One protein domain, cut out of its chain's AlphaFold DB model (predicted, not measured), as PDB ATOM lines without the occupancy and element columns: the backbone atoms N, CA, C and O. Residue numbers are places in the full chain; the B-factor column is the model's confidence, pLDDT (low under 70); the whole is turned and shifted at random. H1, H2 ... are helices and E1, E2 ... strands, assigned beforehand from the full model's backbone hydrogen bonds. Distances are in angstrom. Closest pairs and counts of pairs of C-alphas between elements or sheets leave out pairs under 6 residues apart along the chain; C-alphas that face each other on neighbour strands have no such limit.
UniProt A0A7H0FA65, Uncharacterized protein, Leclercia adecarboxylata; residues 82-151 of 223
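What this domain is: This is residues 82 to 151 of the 223 residues of an uncharacterized protein of Leclercia adecarboxylata (UniProt A0A7H0FA65). Two helices, H1 and H3, pack on each other at a steep angle at one end of a long, loose shape, and a thin two-stranded hairpin, E1 and E2, makes the other end. The short helix H2 lies between these ends, and the unnamed stretch 123 to 135 leads back from the hairpin to H3. The printed part has 70 residues with three named helices and two named strands, in the order H1, H2, E1, E2, H3; the sheet E1 - E2 is antiparallel and the class is mostly helix. The whole is loose, with a radius of gyration of the C-alphas of 14.9 A and spans of 50 by 21 by 19 A.

Where its parts are: Find C-alpha 82 at (-2.440, -15.163, -77.458); from there H1, residues 82 to 94, runs 17.8 A. H2 follows at residues 98 to 105, 10.7 A long. Look next at E1, residues 109 to 111, and E2, residues 120 to 122, each 6.8 A long. H3, residues 136 to 150, runs 20.8 A to C-alpha 150 at (-3.094, -0.168, -70.595).

How they stand to each other: H1 and H3 touch, the closest C-alphas being those of Ala 88 and Val 140, 5.2 A apart; they run opposite ways at a steep tilt of 55 degrees. H1 and H2 are close but not clearly touching, with the C-alphas of Leu 93 and Lys 101 closest at 7.2 A. H2 and H3 are apart. E1 and E2 form a hairpin, their directions 140 degrees apart; look for N 110 and O 121, 2.9 A apart, within hydrogen-bond range. In H1, H2 and H3 every O i to N i+4 pair is within that range.

The domain as a whole: The two C-alphas farthest apart, those of Gln 116 and Asn 151, are 50.3 A from each other. The printed part has no cut; the link from E2 to H3, 13 residues, is long. Residues 107 and 117 have pLDDT under 70.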
ATOM      1  N   ASP A  82      -3.548 -14.276 -77.815       94.69
ATOM      2  CA  ASP A  82      -2.440 -15.163 -77.458       94.69
ATOM      3  C   ASP A  82      -1.250 -14.364 -76.916       94.69
ATOM      4  O   ASP A  82      -0.695 -14.703 -75.878       94.69
ATOM      5  N   ALA A  83      -0.876 -13.252 -77.563       96.19
ATOM      6  CA  ALA A  83       0.240 -12.425 -77.104       96.19
ATOM      7  C   ALA A  83      -0.016 -11.802 -75.724       96.19
ATOM      8  O   ALA A  83       0.892 -11.717 -74.897       96.19
ATOM      9  N   VAL A  84      -1.240 -11.338 -75.473       95.75
ATOM     10  CA  VAL A  84      -1.626 -10.754 -74.186       95.75
ATOM     11  C   VAL A  84      -1.676 -11.824 -73.093       95.75
ATOM     12  O   VAL A  84      -1.153 -11.594 -71.998       95.75
ATOM     13  N   GLU A  85      -2.263 -12.984 -73.387       93.50
ATOM     14  CA  GLU A  85      -2.327 -14.122 -72.471       93.50
ATOM     15  C   GLU A  85      -0.925 -14.653 -72.159       93.50
ATOM     16  O   GLU A  85      -0.599 -14.828 -70.990       93.50
ATOM     17  N   ASP A  86      -0.048 -14.790 -73.155       95.81
ATOM     18  CA  ASP A  86       1.345 -15.208 -72.971       95.81
ATOM     19  C   ASP A  86       2.110 -14.252 -72.049       95.81
ATOM     20  O   ASP A  86       2.870 -14.692 -71.181       95.81
ATOM     21  N   ILE A  87       1.936 -12.934 -72.207       96.69
ATOM     22  CA  ILE A  87       2.572 -11.952 -71.317       96.69
ATOM     23  C   ILE A  87       2.031 -12.119 -69.892       96.69
ATOM     24  O   ILE A  87       2.822 -12.248 -68.955       96.69
ATOM     25  N   ALA A  88       0.707 -12.167 -69.722       96.50
ATOM     26  CA  ALA A  88       0.062 -12.332 -68.419       96.50
ATOM     27  C   ALA A  88       0.475 -13.643 -67.729       96.50
ATOM     28  O   ALA A  88       0.821 -13.647 -66.545       96.50
ATOM     29  N   PHE A  89       0.502 -14.742 -68.481       95.06
ATOM     30  CA  PHE A  89       0.905 -16.066 -68.028       95.06
ATOM     31  C   PHE A  89       2.364 -16.076 -67.581       95.06
ATOM     32  O   PHE A  89       2.667 -16.529 -66.478       95.06
ATOM     33  N   ASN A  90       3.279 -15.542 -68.394       95.94
ATOM     34  CA  ASN A  90       4.698 -15.493 -68.044       95.94
ATOM     35  C   ASN A  90       4.958 -14.588 -66.828       95.94
ATOM     36  O   ASN A  90       5.768 -14.939 -65.964       95.94
ATOM     37  N   GLU A  91       4.246 -13.463 -66.708       95.44
ATOM     38  CA  GLU A  91       4.284 -12.618 -65.511       95.44
ATOM     39  C   GLU A  91       3.784 -13.374 -64.271       95.44
ATOM     40  O   GLU A  91       4.459 -13.358 -63.237       95.44
ATOM     41  N   ALA A  92       2.651 -14.076 -64.363       95.00
ATOM     42  CA  ALA A  92       2.107 -14.885 -63.273       95.00
ATOM     43  C   ALA A  92       3.086 -15.995 -62.863       95.00
ATOM     44  O   ALA A  92       3.411 -16.147 -61.684       95.00
ATOM     45  N   LEU A  93       3.634 -16.717 -63.844       94.25
ATOM     46  CA  LEU A  93       4.613 -17.777 -63.630       94.25
ATOM     47  C   LEU A  93       5.882 -17.237 -62.961       94.25
ATOM     48  O   LEU A  93       6.443 -17.890 -62.085       94.25
ATOM     49  N   SER A  94       6.339 -16.033 -63.314       95.50
ATOM     50  CA  SER A  94       7.535 -15.429 -62.710       95.50
ATOM     51  C   SER A  94       7.396 -15.149 -61.207       95.50
ATOM     52  O   SER A  94       8.404 -15.115 -60.502       95.50
ATOM     53  N   LYS A  95       6.160 -15.001 -60.712       94.94
ATOM     54  CA  LYS A  95       5.841 -14.723 -59.302       94.94
ATOM     55  C   LYS A  95       5.763 -15.976 -58.430       94.94
ATOM     56  O   LYS A  95       5.708 -15.846 -57.212       94.94
ATOM     57  N   LEU A  96       5.729 -17.164 -59.037       93.12
ATOM     58  CA  LEU A  96       5.677 -18.436 -58.319       93.12
ATOM     59  C   LEU A  96       7.081 -18.955 -57.988       93.12
ATOM     60  O   LEU A  96       8.013 -18.838 -58.797       93.12
ATOM     61  N   ASP A  97       7.215 -19.607 -56.835       92.75
ATOM     62  CA  ASP A  97       8.417 -20.379 -56.517       92.75
ATOM     63  C   ASP A  97       8.467 -21.723 -57.279       92.75
ATOM     64  O   ASP A  97       7.561 -22.088 -58.033       92.75
ATOM     65  N   ALA A  98       9.564 -22.472 -57.133       91.25
ATOM     66  CA  ALA A  98       9.743 -23.740 -57.842       91.25
ATOM     67  C   ALA A  98       8.727 -24.822 -57.430       91.25
ATOM     68  O   ALA A  98       8.286 -25.590 -58.284       91.25
ATOM     69  N   ALA A  99       8.344 -24.883 -56.153       88.50
ATOM     70  CA  ALA A  99       7.385 -25.865 -55.653       88.50
ATOM     71  C   ALA A  99       5.957 -25.524 -56.101       88.50
ATOM     72  O   ALA A  99       5.163 -26.408 -56.417       88.50
ATOM     73  N   GLU A 100       5.630 -24.238 -56.166       90.06
ATOM     74  CA  GLU A 100       4.369 -23.733 -56.693       90.06
ATOM     75  C   GLU A 100       4.226 -23.981 -58.192       90.06
ATOM     76  O   GLU A 100       3.156 -24.409 -58.627       90.06
ATOM     77  N   LYS A 101       5.300 -23.769 -58.962       89.38
ATOM     78  CA  LYS A 101       5.351 -24.110 -60.390       89.38
ATOM     79  C   LYS A 101       5.173 -25.598 -60.610       89.38
ATOM     80  O   LYS A 101       4.338 -25.986 -61.414       89.38
ATOM     81  N   ASP A 102       5.918 -26.427 -59.881       84.88
ATOM     82  CA  ASP A 102       5.785 -27.880 -59.985       84.88
ATOM     83  C   ASP A 102       4.337 -28.301 -59.705       84.88
ATOM     84  O   ASP A 102       3.709 -28.970 -60.521       84.88
ATOM     85  N   ALA A 103       3.739 -27.784 -58.629       81.88
ATOM     86  CA  ALA A 103       2.351 -28.063 -58.280       81.88
ATOM     87  C   ALA A 103       1.323 -27.618 -59.341       81.88
ATOM     88  O   ALA A 103       0.251 -28.225 -59.390       81.88
ATOM     89  N   LEU A 104       1.613 -26.583 -60.138       82.94
ATOM     90  CA  LEU A 104       0.757 -26.104 -61.230       82.94
ATOM     91  C   LEU A 104       0.849 -27.001 -62.476       82.94
ATOM     92  O   LEU A 104      -0.140 -27.176 -63.175       82.94
ATOM     93  N   MET A 105       2.020 -27.588 -62.738       76.62
ATOM     94  CA  MET A 105       2.280 -28.400 -63.938       76.62
ATOM     95  C   MET A 105       1.781 -29.851 -63.816       76.62
ATOM     96  O   MET A 105       1.810 -30.600 -64.794       76.62
ATOM     97  N   HIS A 106       1.335 -30.269 -62.626       75.00
ATOM     98  CA  HIS A 106       0.763 -31.597 -62.389       75.00
ATOM     99  C   HIS A 106      -0.739 -31.636 -62.670       75.00
ATOM    100  O   HIS A 106      -1.455 -30.671 -62.428       75.00
ATOM    101  N   VAL A 107      -1.208 -32.807 -63.107       67.56
ATOM    102  CA  VAL A 107      -2.601 -33.091 -63.486       67.56
ATOM    103  C   VAL A 107      -3.604 -32.573 -62.443       67.56
ATOM    104  O   VAL A 107      -3.462 -32.828 -61.246       67.56
ATOM    105  N   ASP A 108      -4.673 -31.930 -62.919       71.31
ATOM    106  CA  ASP A 108      -5.778 -31.361 -62.124       71.31
ATOM    107  C   ASP A 108      -6.623 -32.387 -61.355       71.31
ATOM    108  O   ASP A 108      -7.649 -32.046 -60.765       71.31
ATOM    109  N   PHE A 109      -6.223 -33.655 -61.359       77.75
ATOM    110  CA  PHE A 109      -6.958 -34.750 -60.756       77.75
ATOM    111  C   PHE A 109      -6.083 -35.506 -59.768       77.75
ATOM    112  O   PHE A 109      -4.951 -35.881 -60.069       77.75
ATOM    113  N   ILE A 110      -6.641 -35.766 -58.591       78.81
ATOM    114  CA  ILE A 110      -6.021 -36.572 -57.543       78.81
ATOM    115  C   ILE A 110      -6.848 -37.842 -57.315       78.81
ATOM    116  O   ILE A 110      -8.077 -37.794 -57.413       78.81
ATOM    117  N   PRO A 111      -6.214 -38.990 -57.027       79.31
ATOM    118  CA  PRO A 111      -6.948 -40.206 -56.715       79.31
ATOM    119  C   PRO A 111      -7.714 -40.031 -55.401       79.31
ATOM    120  O   PRO A 111      -7.169 -39.566 -54.399       79.31
ATOM    121  N   ASP A 112      -8.981 -40.428 -55.398       80.94
ATOM    122  CA  ASP A 112      -9.803 -40.443 -54.196       80.94
ATOM    123  C   ASP A 112      -9.333 -41.558 -53.256       80.94
ATOM    124  O   ASP A 112      -9.493 -42.753 -53.546       80.94
ATOM    125  N   ALA A 113      -8.787 -41.153 -52.109       77.38
ATOM    126  CA  ALA A 113      -8.321 -42.048 -51.060       77.38
ATOM    127  C   ALA A 113      -9.438 -42.960 -50.519       77.38
ATOM    128  O   ALA A 113      -9.160 -44.094 -50.126       77.38
ATOM    129  N   SER A 114     -10.700 -42.513 -50.549       79.25
ATOM    130  CA  SER A 114     -11.851 -43.296 -50.080       79.25
ATOM    131  C   SER A 114     -12.297 -44.379 -51.072       79.25
ATOM    132  O   SER A 114     -12.917 -45.366 -50.679       79.25
ATOM    133  N   SER A 115     -11.911 -44.254 -52.345       78.31
ATOM    134  CA  SER A 115     -12.275 -45.193 -53.417       78.31
ATOM    135  C   SER A 115     -11.177 -46.208 -53.770       78.31
ATOM    136  O   SER A 115     -11.292 -46.909 -54.778       78.31
ATOM    137  N   GLN A 116     -10.088 -46.271 -52.990       76.81
ATOM    138  CA  GLN A 116      -8.867 -47.019 -53.340       76.81
ATOM    139  C   GLN A 116      -8.299 -46.621 -54.721       76.81
ATOM    140  O   GLN A 116      -7.804 -47.467 -55.463       76.81
ATOM    141  N   GLY A 117      -8.409 -45.340 -55.095       67.62
ATOM    142  CA  GLY A 117      -7.891 -44.820 -56.367       67.62
ATOM    143  C   GLY A 117      -8.696 -45.202 -57.616       67.62
ATOM    144  O   GLY A 117      -8.215 -45.002 -58.728       67.62
ATOM    145  N   LYS A 118      -9.915 -45.742 -57.463       76.31
ATOM    146  CA  LYS A 118     -10.820 -46.030 -58.594       76.31
ATOM    147  C   LYS A 118     -11.552 -44.788 -59.102       76.31
ATOM    148  O   LYS A 118     -12.014 -44.779 -60.239       76.31
ATOM    149  N   THR A 119     -11.644 -43.759 -58.267       79.00
ATOM    150  CA  THR A 119     -12.273 -42.476 -58.580       79.00
ATOM    151  C   THR A 119     -11.219 -41.377 -58.557       79.00
ATOM    152  O   THR A 119     -10.328 -41.378 -57.708       79.00
ATOM    153  N   TRP A 120     -11.326 -40.437 -59.493       81.00
ATOM    154  CA  TRP A 120     -10.462 -39.264 -59.596       81.00
ATOM    155  C   TRP A 120     -11.257 -38.026 -59.190       81.00
ATOM    156  O   TRP A 120     -12.345 -37.788 -59.710       81.00
ATOM    157  N   LEU A 121     -10.724 -37.246 -58.255       80.81
ATOM    158  CA  LEU A 121     -11.317 -35.993 -57.799       80.81
ATOM    159  C   LEU A 121     -10.588 -34.828 -58.436       80.81
ATOM    160  O   LEU A 121      -9.366 -34.863 -58.584       80.81
ATOM    161  N   ARG A 122     -11.331 -33.770 -58.759       79.06
ATOM    162  CA  ARG A 122     -10.722 -32.508 -59.166       79.06
ATOM    163  C   ARG A 122      -9.928 -31.945 -57.989       79.06
ATOM    164  O   ARG A 122     -10.443 -31.837 -56.875       79.06
ATOM    165  N   LYS A 123      -8.672 -31.599 -58.240       79.00
ATOM    166  CA  LYS A 123      -7.795 -30.927 -57.290       79.00
ATOM    167  C   LYS A 123      -8.438 -29.590 -56.890       79.00
ATOM    168  O   LYS A 123      -8.920 -28.871 -57.769       79.00
ATOM    169  N   PRO A 124      -8.471 -29.243 -55.593       77.62
ATOM    170  CA  PRO A 124      -8.956 -27.938 -55.163       77.62
ATOM    171  C   PRO A 124      -8.161 -26.819 -55.839       77.62
ATOM    172  O   PRO A 124      -6.932 -26.900 -55.923       77.62
ATOM    173  N   GLN A 125      -8.852 -25.776 -56.302       82.12
ATOM    174  CA  GLN A 125      -8.184 -24.595 -56.838       82.12
ATOM    175  C   GLN A 125      -7.344 -23.939 -55.740       82.12
ATOM    176  O   GLN A 125      -7.813 -23.709 -54.622       82.12
ATOM    177  N   ARG A 126      -6.074 -23.672 -56.052       85.19
ATOM    178  CA  ARG A 126      -5.144 -23.027 -55.128       85.19
ATOM    179  C   ARG A 126      -5.215 -21.517 -55.311       85.19
ATOM    180  O   ARG A 126      -5.091 -21.016 -56.425       85.19
ATOM    181  N   HIS A 127      -5.363 -20.820 -54.193       90.75
ATOM    182  CA  HIS A 127      -5.271 -19.371 -54.108       90.75
ATOM    183  C   HIS A 127      -3.868 -18.980 -53.651       90.75
ATOM    184  O   HIS A 127      -3.273 -19.659 -52.807       90.75
ATOM    185  N   TYR A 128      -3.340 -17.897 -54.212       91.19
ATOM    186  CA  TYR A 128      -1.955 -17.489 -54.004       91.19
ATOM    187  C   TYR A 128      -1.893 -16.077 -53.401       91.19
ATOM    188  O   TYR A 128      -2.471 -15.150 -53.974       91.19
ATOM    189  N   PRO A 129      -1.186 -15.865 -52.273       92.94
ATOM    190  CA  PRO A 129      -1.019 -14.534 -51.683       92.94
ATOM    191  C   PRO A 129      -0.399 -13.506 -52.640       92.94
ATOM    192  O   PRO A 129      -0.815 -12.356 -52.659       92.94
ATOM    193  N   GLN A 130       0.551 -13.930 -53.478       93.31
ATOM    194  CA  GLN A 130       1.204 -13.110 -54.507       93.31
ATOM    195  C   GLN A 130       0.266 -12.642 -55.630       93.31
ATOM    196  O   GLN A 130       0.646 -11.773 -56.417       93.31
ATOM    197  N   PHE A 131      -0.935 -13.216 -55.709       95.31
ATOM    198  CA  PHE A 131      -2.001 -12.828 -56.629       95.31
ATOM    199  C   PHE A 131      -3.183 -12.190 -55.885       95.31
ATOM    200  O   PHE A 131      -4.317 -12.278 -56.346       95.31
ATOM    201  N   ASP A 132      -2.947 -11.609 -54.705       93.12
ATOM    202  CA  ASP A 132      -3.981 -11.021 -53.842       93.12
ATOM    203  C   ASP A 132      -5.107 -12.011 -53.488       93.12
ATOM    204  O   ASP A 132      -6.276 -11.653 -53.359       93.12
ATOM    205  N   GLY A 133      -4.754 -13.293 -53.346       93.12
ATOM    206  CA  GLY A 133      -5.705 -14.361 -53.050       93.12
ATOM    207  C   GLY A 133      -6.487 -14.867 -54.263       93.12
ATOM    208  O   GLY A 133      -7.387 -15.679 -54.079       93.12
ATOM    209  N   LEU A 134      -6.161 -14.451 -55.488       94.00
ATOM    210  CA  LEU A 134      -6.711 -15.047 -56.708       94.00
ATOM    211  C   LEU A 134      -6.097 -16.426 -56.993       94.00
ATOM    212  O   LEU A 134      -5.016 -16.773 -56.496       94.00
ATOM    213  N   THR A 135      -6.797 -17.223 -57.805       92.69
ATOM    214  CA  THR A 135      -6.185 -18.405 -58.420       92.69
ATOM    215  C   THR A 135      -5.189 -17.974 -59.498       92.69
ATOM    216  O   THR A 135      -5.193 -16.824 -59.941       92.69
ATOM    217  N   PHE A 136      -4.319 -18.890 -59.928       92.00
ATOM    218  CA  PHE A 136      -3.378 -18.604 -61.015       92.00
ATOM    219  C   PHE A 136      -4.108 -18.144 -62.288       92.00
ATOM    220  O   PHE A 136      -3.747 -17.119 -62.856       92.00
ATOM    221  N   HIS A 137      -5.163 -18.856 -62.697       90.56
ATOM    222  CA  HIS A 137      -5.920 -18.522 -63.904       90.56
ATOM    223  C   HIS A 137      -6.695 -17.208 -63.765       90.56
ATOM    224  O   HIS A 137      -6.590 -16.368 -64.648       90.56
ATOM    225  N   ASP A 138      -7.358 -16.959 -62.627       93.25
ATOM    226  CA  ASP A 138      -8.072 -15.685 -62.424       93.25
ATOM    227  C   ASP A 138      -7.117 -14.481 -62.462       93.25
ATOM    228  O   ASP A 138      -7.469 -13.401 -62.942       93.25
ATOM    229  N   PHE A 139      -5.894 -14.652 -61.945       95.25
ATOM    230  CA  PHE A 139      -4.863 -13.626 -62.040       95.25
ATOM    231  C   PHE A 139      -4.424 -13.401 -63.489       95.25
ATOM    232  O   PHE A 139      -4.312 -12.247 -63.898       95.25
ATOM    233  N   VAL A 140      -4.192 -14.472 -64.258       94.31
ATOM    234  CA  VAL A 140      -3.835 -14.381 -65.684       94.31
ATOM    235  C   VAL A 140      -4.935 -13.667 -66.468       94.31
ATOM    236  O   VAL A 140      -4.627 -12.697 -67.154       94.31
ATOM    237  N   ASP A 141      -6.200 -14.044 -66.290       93.00
ATOM    238  CA  ASP A 141      -7.340 -13.427 -66.978       93.00
ATOM    239  C   ASP A 141      -7.463 -11.934 -66.647       93.00
ATOM    240  O   ASP A 141      -7.562 -11.079 -67.534       93.00
ATOM    241  N   LYS A 142      -7.392 -11.587 -65.352       94.69
ATOM    242  CA  LYS A 142      -7.392 -10.189 -64.902       94.69
ATOM    243  C   LYS A 142      -6.226  -9.419 -65.520       94.69
ATOM    244  O   LYS A 142      -6.404  -8.295 -65.991       94.69
ATOM    245  N   ARG A 143      -5.032 -10.009 -65.514       95.38
ATOM    246  CA  ARG A 143      -3.817  -9.354 -65.990       95.38
ATOM    247  C   ARG A 143      -3.815  -9.176 -67.506       95.38
ATOM    248  O   ARG A 143      -3.384  -8.131 -67.987       95.38
ATOM    249  N   ALA A 144      -4.346 -10.139 -68.245       94.00
ATOM    250  CA  ALA A 144      -4.539 -10.061 -69.684       94.00
ATOM    251  C   ALA A 144      -5.445  -8.871 -70.058       94.00
ATOM    252  O   ALA A 144      -5.083  -8.051 -70.903       94.00
ATOM    253  N   LEU A 145      -6.565  -8.682 -69.346       92.88
ATOM    254  CA  LEU A 145      -7.440  -7.514 -69.524       92.88
ATOM    255  C   LEU A 145      -6.719  -6.182 -69.253       92.88
ATOM    256  O   LEU A 145      -6.887  -5.226 -70.010       92.88
ATOM    257  N   GLU A 146      -5.911  -6.111 -68.193       94.12
ATOM    258  CA  GLU A 146      -5.111  -4.920 -67.879       94.12
ATOM    259  C   GLU A 146      -4.080  -4.619 -68.975       94.12
ATOM    260  O   GLU A 146      -3.963  -3.474 -69.402       94.12
ATOM    261  N   ILE A 147      -3.366  -5.633 -69.473       94.31
ATOM    262  CA  ILE A 147      -2.378  -5.470 -70.550       94.31
ATOM    263  C   ILE A 147      -3.058  -4.983 -71.828       94.31
ATOM    264  O   ILE A 147      -2.601  -4.008 -72.422       94.31
ATOM    265  N   ALA A 148      -4.165  -5.613 -72.228       93.38
ATOM    266  CA  ALA A 148      -4.907  -5.221 -73.421       93.38
ATOM    267  C   ALA A 148      -5.410  -3.769 -73.358       93.38
ATOM    268  O   ALA A 148      -5.478  -3.096 -74.386       93.38
ATOM    269  N   ARG A 149      -5.749  -3.275 -72.160       91.06
ATOM    270  CA  ARG A 149      -6.216  -1.900 -71.944       91.06
ATOM    271  C   ARG A 149      -5.071  -0.888 -71.864       91.06
ATOM    272  O   ARG A 149      -5.141   0.157 -72.503       91.06
ATOM    273  N   ASP A 150      -4.059  -1.174 -71.050       92.19
ATOM    274  CA  ASP A 150      -3.094  -0.168 -70.595       92.19
ATOM    275  C   ASP A 150      -1.802  -0.163 -71.423       92.19
ATOM    276  O   ASP A 150      -1.171   0.883 -71.586       92.19
ATOM    277  N   ASN A 151      -1.387  -1.320 -71.946       92.12
ATOM    278  CA  ASN A 151      -0.165  -1.452 -72.737       92.12
ATOM    279  C   ASN A 151      -0.277  -2.589 -73.772       92.12
ATOM    280  O   ASN A 151       0.444  -3.589 -73.671       92.12
TER     281      ASN A 151